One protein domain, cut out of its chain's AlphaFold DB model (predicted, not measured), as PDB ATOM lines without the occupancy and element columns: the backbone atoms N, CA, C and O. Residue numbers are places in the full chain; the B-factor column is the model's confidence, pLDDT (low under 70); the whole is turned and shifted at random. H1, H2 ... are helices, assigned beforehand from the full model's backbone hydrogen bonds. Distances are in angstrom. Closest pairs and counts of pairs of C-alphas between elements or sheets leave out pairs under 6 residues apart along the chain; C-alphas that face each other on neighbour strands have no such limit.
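What this domain is: This is residues 221 to 263 of the 263 residues of the protein "4Fe-4S ferredoxin-type domain-containing protein" of Candidatus Bathyarchaeota archaeon (UniProt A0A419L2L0). What shape is this? It has little regular structure: a flat slab made mostly of loop, in which residues 225 to 256 swing from the short helix H1 out to a far end at Gly 249 and fold back to the short helix H2. What is it made of? The printed part has 43 residues with two named helices, H1 then H2, and no named strand; the class is all helix, though the helices hold only 10 residues. How large is it? It is compact, with a radius of gyration of the C-alphas of 10.2 A and spans of 27 by 23 by 9 A.

How they stand to each other: Do the helices meet? H1, residues 221 to 224, and H2, residues 257 to 262, are apart. What do their backbones show? In H2 every O i to N i+4 pair is within hydrogen-bond range. H1 is too short for such a pair, but its one O i to N i+3 pair is within range.

Where its parts are: Where does H1 begin? C-alpha 221 is at (-46.728, 8.147, -21.244), and H1 measures 5.0 A from first to last C-alpha. Where does H2 end? C-alpha 262 is at (-37.292, 24.685, -29.562), and H2 measures 8.7 A.

The domain as a whole: Which C-alphas are farthest apart? Those of Phe 225 and Gly 249, at 27.4 A. Is anything missing or uncertain? The printed part has no cut, its link from H1 to H2 is long, and no printed residue is under 70 in pLDDT.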
ATOM      1  N   LEU A 221     -45.745   7.069 -21.044       97.94
ATOM      2  CA  LEU A 221     -46.728   8.147 -21.244       97.94
ATOM      3  C   LEU A 221     -46.062   9.493 -21.546       97.94
ATOM      4  O   LEU A 221     -46.476  10.180 -22.472       97.94
ATOM      5  N   CYS A 222     -44.985   9.836 -20.836       97.69
ATOM      6  CA  CYS A 222     -44.250  11.078 -21.087       97.69
ATOM      7  C   CYS A 222     -43.678  11.165 -22.508       97.69
ATOM      8  O   CYS A 222     -43.637  12.252 -23.066       97.69
ATOM      9  N   ALA A 223     -43.269  10.041 -23.097       98.25
ATOM     10  CA  ALA A 223     -42.788  10.002 -24.471       98.25
ATOM     11  C   ALA A 223     -43.940  10.091 -25.477       98.25
ATOM     12  O   ALA A 223     -43.847  10.838 -26.444       98.25
ATOM     13  N   ARG A 224     -45.058   9.402 -25.207       98.31
ATOM     14  CA  ARG A 224     -46.262   9.431 -26.052       98.31
ATOM     15  C   ARG A 224     -46.867  10.831 -26.187       98.31
ATOM     16  O   ARG A 224     -47.328  11.177 -27.264       98.31
ATOM     17  N   PHE A 225     -46.888  11.600 -25.099       97.06
ATOM     18  CA  PHE A 225     -47.479  12.943 -25.061       97.06
ATOM     19  C   PHE A 225     -46.458  14.066 -25.291       97.06
ATOM     20  O   PHE A 225     -46.790  15.237 -25.143       97.06
ATOM     21  N   CYS A 226     -45.210  13.739 -25.632       97.25
ATOM     22  CA  CYS A 226     -44.211  14.750 -25.945       97.25
ATOM     23  C   CYS A 226     -44.457  15.313 -27.347       97.25
ATOM     24  O   CYS A 226     -44.100  14.677 -28.336       97.25
ATOM     25  N   GLU A 227     -45.010  16.521 -27.428       95.50
ATOM     26  CA  GLU A 227     -45.271  17.201 -28.706       95.50
ATOM     27  C   GLU A 227     -43.990  17.469 -29.511       95.50
ATOM     28  O   GLU A 227     -44.001  17.404 -30.736       95.50
ATOM     29  N   ALA A 228     -42.858  17.671 -28.828       96.62
ATOM     30  CA  ALA A 228     -41.551  17.852 -29.461       96.62
ATOM     31  C   ALA A 228     -40.926  16.548 -30.001       96.62
ATOM     32  O   ALA A 228     -39.892  16.591 -30.666       96.62
ATOM     33  N   GLY A 229     -41.468  15.372 -29.652       97.00
ATOM     34  CA  GLY A 229     -40.852  14.080 -29.989       97.00
ATOM     35  C   GLY A 229     -39.467  13.859 -29.356       97.00
ATOM     36  O   GLY A 229     -38.674  13.060 -29.846       97.00
ATOM     37  N   ALA A 230     -39.155  14.569 -28.268       98.06
ATOM     38  CA  ALA A 230     -37.813  14.626 -27.684       98.06
ATOM     39  C   ALA A 230     -37.445  13.420 -26.799       98.06
ATOM     40  O   ALA A 230     -36.269  13.219 -26.478       98.06
ATOM     41  N   ILE A 231     -38.427  12.631 -26.356       98.38
ATOM     42  CA  ILE A 231     -38.246  11.578 -25.348       98.38
ATOM     43  C   ILE A 231     -38.315  10.198 -26.013       98.38
ATOM     44  O   ILE A 231     -39.256   9.886 -26.739       98.38
ATOM     45  N   SER A 232     -37.338   9.339 -25.712       96.75
ATOM     46  CA  SER A 232     -37.252   7.988 -26.276       96.75
ATOM     47  C   SER A 232     -38.451   7.097 -25.915       96.75
ATOM     48  O   SER A 232     -38.886   7.047 -24.759       96.75
ATOM     49  N   MET A 233     -38.910   6.309 -26.893       97.69
ATOM     50  CA  MET A 233     -39.909   5.240 -26.744       97.69
ATOM     51  C   MET A 233     -39.292   3.851 -26.486       97.69
ATOM     52  O   MET A 233     -40.036   2.882 -26.324       97.69
ATOM     53  N   ASN A 234     -37.962   3.730 -26.421       97.44
ATOM     54  CA  ASN A 234     -37.278   2.443 -26.242       97.44
ATOM     55  C   ASN A 234     -37.556   1.842 -24.863       97.44
ATOM     56  O   ASN A 234     -37.632   2.576 -23.878       97.44
ATOM     57  N   ASP A 235     -37.668   0.519 -24.765       97.44
ATOM     58  CA  ASP A 235     -37.857  -0.141 -23.467       97.44
ATOM     59  C   ASP A 235     -36.662   0.105 -22.551       97.44
ATOM     60  O   ASP A 235     -36.843   0.631 -21.456       97.44
ATOM     61  N   GLU A 236     -35.449  -0.152 -23.037       97.75
ATOM     62  CA  GLU A 236     -34.218  -0.018 -22.260       97.75
ATOM     63  C   GLU A 236     -33.545   1.358 -22.414       97.75
ATOM     64  O   GLU A 236     -33.655   1.993 -23.471       97.75
ATOM     65  N   PRO A 237     -32.840   1.837 -21.369       97.12
ATOM     66  CA  PRO A 237     -31.907   2.949 -21.493       97.12
ATOM     67  C   PRO A 237     -30.685   2.541 -22.332       97.12
ATOM     68  O   PRO A 237     -30.403   1.358 -22.518       97.12
ATOM     69  N   SER A 238     -29.920   3.521 -22.808       96.88
ATOM     70  CA  SER A 238     -28.672   3.276 -23.540       96.88
ATOM     71  C   SER A 238     -27.601   4.303 -23.164       96.88
ATOM     72  O   SER A 238     -27.854   5.227 -22.392       96.88
ATOM     73  N   PHE A 239     -26.387   4.125 -23.684       97.50
ATOM     74  CA  PHE A 239     -25.302   5.112 -23.592       97.50
ATOM     75  C   PHE A 239     -25.292   6.094 -24.778       97.50
ATOM     76  O   PHE A 239     -24.413   6.945 -24.878       97.50
ATOM     77  N   GLU A 240     -26.250   5.965 -25.697       97.06
ATOM     78  CA  GLU A 240     -26.296   6.727 -26.940       97.06
ATOM     79  C   GLU A 240     -26.931   8.105 -26.701       97.06
ATOM     80  O   GLU A 240     -28.141   8.224 -26.474       97.06
ATOM     81  N   ILE A 241     -26.108   9.152 -26.771       97.56
ATOM     82  CA  ILE A 241     -26.566  10.543 -26.698       97.56
ATOM     83  C   ILE A 241     -27.456  10.904 -27.896       97.56
ATOM     84  O   ILE A 241     -27.317  10.342 -28.979       97.56
ATOM     85  N   LYS A 242     -28.365  11.871 -27.720       97.38
ATOM     86  CA  LYS A 242     -29.292  12.332 -28.773       97.38
ATOM     87  C   LYS A 242     -28.983  13.722 -29.319       97.38
ATOM     88  O   LYS A 242     -29.501  14.081 -30.370       97.38
ATOM     89  N   CYS A 243     -28.149  14.491 -28.629       96.81
ATOM     90  CA  CYS A 243     -27.677  15.804 -29.069       96.81
ATOM     91  C   CYS A 243     -26.378  16.171 -28.335       96.81
ATOM     92  O   CYS A 243     -26.024  15.537 -27.337       96.81
ATOM     93  N   ARG A 244     -25.687  17.222 -28.791       96.38
ATOM     94  CA  ARG A 244     -24.443  17.715 -28.162       96.38
ATOM     95  C   ARG A 244     -24.633  18.192 -26.719       96.38
ATOM     96  O   ARG A 244     -23.690  18.180 -25.941       96.38
ATOM     97  N   SER A 245     -25.854  18.585 -26.355       96.00
ATOM     98  CA  SER A 245     -26.216  19.029 -25.004       96.00
ATOM     99  C   SER A 245     -26.441  17.871 -24.024       96.00
ATOM    100  O   SER A 245     -26.896  18.077 -22.900       96.00
ATOM    101  N   ASN A 246     -26.166  16.628 -24.426       96.38
ATOM    102  CA  ASN A 246     -26.180  15.480 -23.535       96.38
ATOM    103  C   ASN A 246     -24.764  15.162 -23.040       96.38
ATOM    104  O   ASN A 246     -23.882  14.881 -23.843       96.38
ATOM    105  N   ASN A 247     -24.578  15.114 -21.718       94.44
ATOM    106  CA  ASN A 247     -23.353  14.582 -21.115       94.44
ATOM    107  C   ASN A 247     -23.315  13.041 -21.273       94.44
ATOM    108  O   ASN A 247     -24.223  12.395 -20.726       94.44
ATOM    109  N   PRO A 248     -22.354  12.460 -22.025       94.81
ATOM    110  CA  PRO A 248     -22.250  11.014 -22.245       94.81
ATOM    111  C   PRO A 248     -21.741  10.264 -20.999       94.81
ATOM    112  O   PRO A 248     -21.419  10.859 -19.977       94.81
ATOM    113  N   GLY A 249     -21.659   8.932 -21.082       93.88
ATOM    114  CA  GLY A 249     -21.022   8.092 -20.053       93.88
ATOM    115  C   GLY A 249     -21.956   7.559 -18.962       93.88
ATOM    116  O   GLY A 249     -21.545   6.724 -18.165       93.88
ATOM    117  N   VAL A 250     -23.230   7.963 -18.962       94.69
ATOM    118  CA  VAL A 250     -24.250   7.447 -18.032       94.69
ATOM    119  C   VAL A 250     -25.309   6.650 -18.790       94.69
ATOM    120  O   VAL A 250     -25.783   7.091 -19.839       94.69
ATOM    121  N   LEU A 251     -25.707   5.495 -18.256       96.25
ATOM    122  CA  LEU A 251     -26.797   4.687 -18.804       96.25
ATOM    123  C   LEU A 251     -28.146   5.332 -18.459       96.25
ATOM    124  O   LEU A 251     -28.557   5.326 -17.300       96.25
ATOM    125  N   LYS A 252     -28.854   5.880 -19.451       96.81
ATOM    126  CA  LYS A 252     -30.179   6.496 -19.250       96.81
ATOM    127  C   LYS A 252     -30.992   6.569 -20.541       96.81
ATOM    128  O   LYS A 252     -30.489   6.325 -21.634       96.81
ATOM    129  N   TRP A 253     -32.264   6.936 -20.426       97.88
ATOM    130  CA  TRP A 253     -33.026   7.405 -21.583       97.88
ATOM    131  C   TRP A 253     -32.612   8.845 -21.884       97.88
ATOM    132  O   TRP A 253     -33.072   9.784 -21.236       97.88
ATOM    133  N   TYR A 254     -31.701   9.017 -22.839       97.88
ATOM    134  CA  TYR A 254     -31.309  10.344 -23.298       97.88
ATOM    135  C   TYR A 254     -32.492  11.053 -23.968       97.88
ATOM    136  O   TYR A 254     -33.156  10.497 -24.845       97.88
ATOM    137  N   VAL A 255     -32.742  12.288 -23.534       98.06
ATOM    138  CA  VAL A 255     -33.721  13.200 -24.131       98.06
ATOM    139  C   VAL A 255     -32.992  14.081 -25.135       98.06
ATOM    140  O   VAL A 255     -31.915  14.609 -24.834       98.06
ATOM    141  N   ASN A 256     -33.581  14.271 -26.315       98.19
ATOM    142  CA  ASN A 256     -33.121  15.291 -27.246       98.19
ATOM    143  C   ASN A 256     -33.537  16.673 -26.718       98.19
ATOM    144  O   ASN A 256     -34.607  17.192 -27.034       98.19
ATOM    145  N   VAL A 257     -32.708  17.237 -25.841       96.94
ATOM    146  CA  VAL A 257     -33.022  18.490 -25.141       96.94
ATOM    147  C   VAL A 257     -33.002  19.705 -26.067       96.94
ATOM    148  O   VAL A 257     -33.676  20.681 -25.766       96.94
ATOM    149  N   GLU A 258     -32.302  19.642 -27.204       97.31
ATOM    150  CA  GLU A 258     -32.337  20.709 -28.212       97.31
ATOM    151  C   GLU A 258     -33.705  20.761 -28.908       97.31
ATOM    152  O   GLU A 258     -34.269  21.843 -29.046       97.31
ATOM    153  N   LEU A 259     -34.302  19.610 -29.248       96.69
ATOM    154  CA  LEU A 259     -35.691  19.566 -29.734       96.69
ATOM    155  C   LEU A 259     -36.686  20.025 -28.668       96.69
ATOM    156  O   LEU A 259     -37.609  20.771 -28.973       96.69
ATOM    157  N   CYS A 260     -36.487  19.607 -27.414       96.62
ATOM    158  CA  CYS A 260     -37.333  20.039 -26.302       96.62
ATOM    159  C   CYS A 260     -37.297  21.560 -26.092       96.62
ATOM    160  O   CYS A 260     -38.304  22.132 -25.701       96.62
ATOM    161  N   TYR A 261     -36.145  22.199 -26.306       95.00
ATOM    162  CA  TYR A 261     -35.964  23.637 -26.101       95.00
ATOM    163  C   TYR A 261     -36.621  24.493 -27.193       95.00
ATOM    164  O   TYR A 261     -36.990  25.635 -26.938       95.00
ATOM    165  N   LEU A 262     -36.730  23.965 -28.414       92.38
ATOM    166  CA  LEU A 262     -37.292  24.685 -29.562       92.38
ATOM    167  C   LEU A 262     -38.826  24.646 -29.631       92.38
ATOM    168  O   LEU A 262     -39.398  25.341 -30.471       92.38
ATOM    169  N   PHE A 263     -39.459  23.821 -28.798       89.38
ATOM    170  CA  PHE A 263     -40.909  23.740 -28.647       89.38
ATOM    171  C   PHE A 263     -41.411  24.813 -27.674       89.38
ATOM    172  O   PHE A 263     -42.344  25.554 -28.058       89.38
TER     173      PHE A 263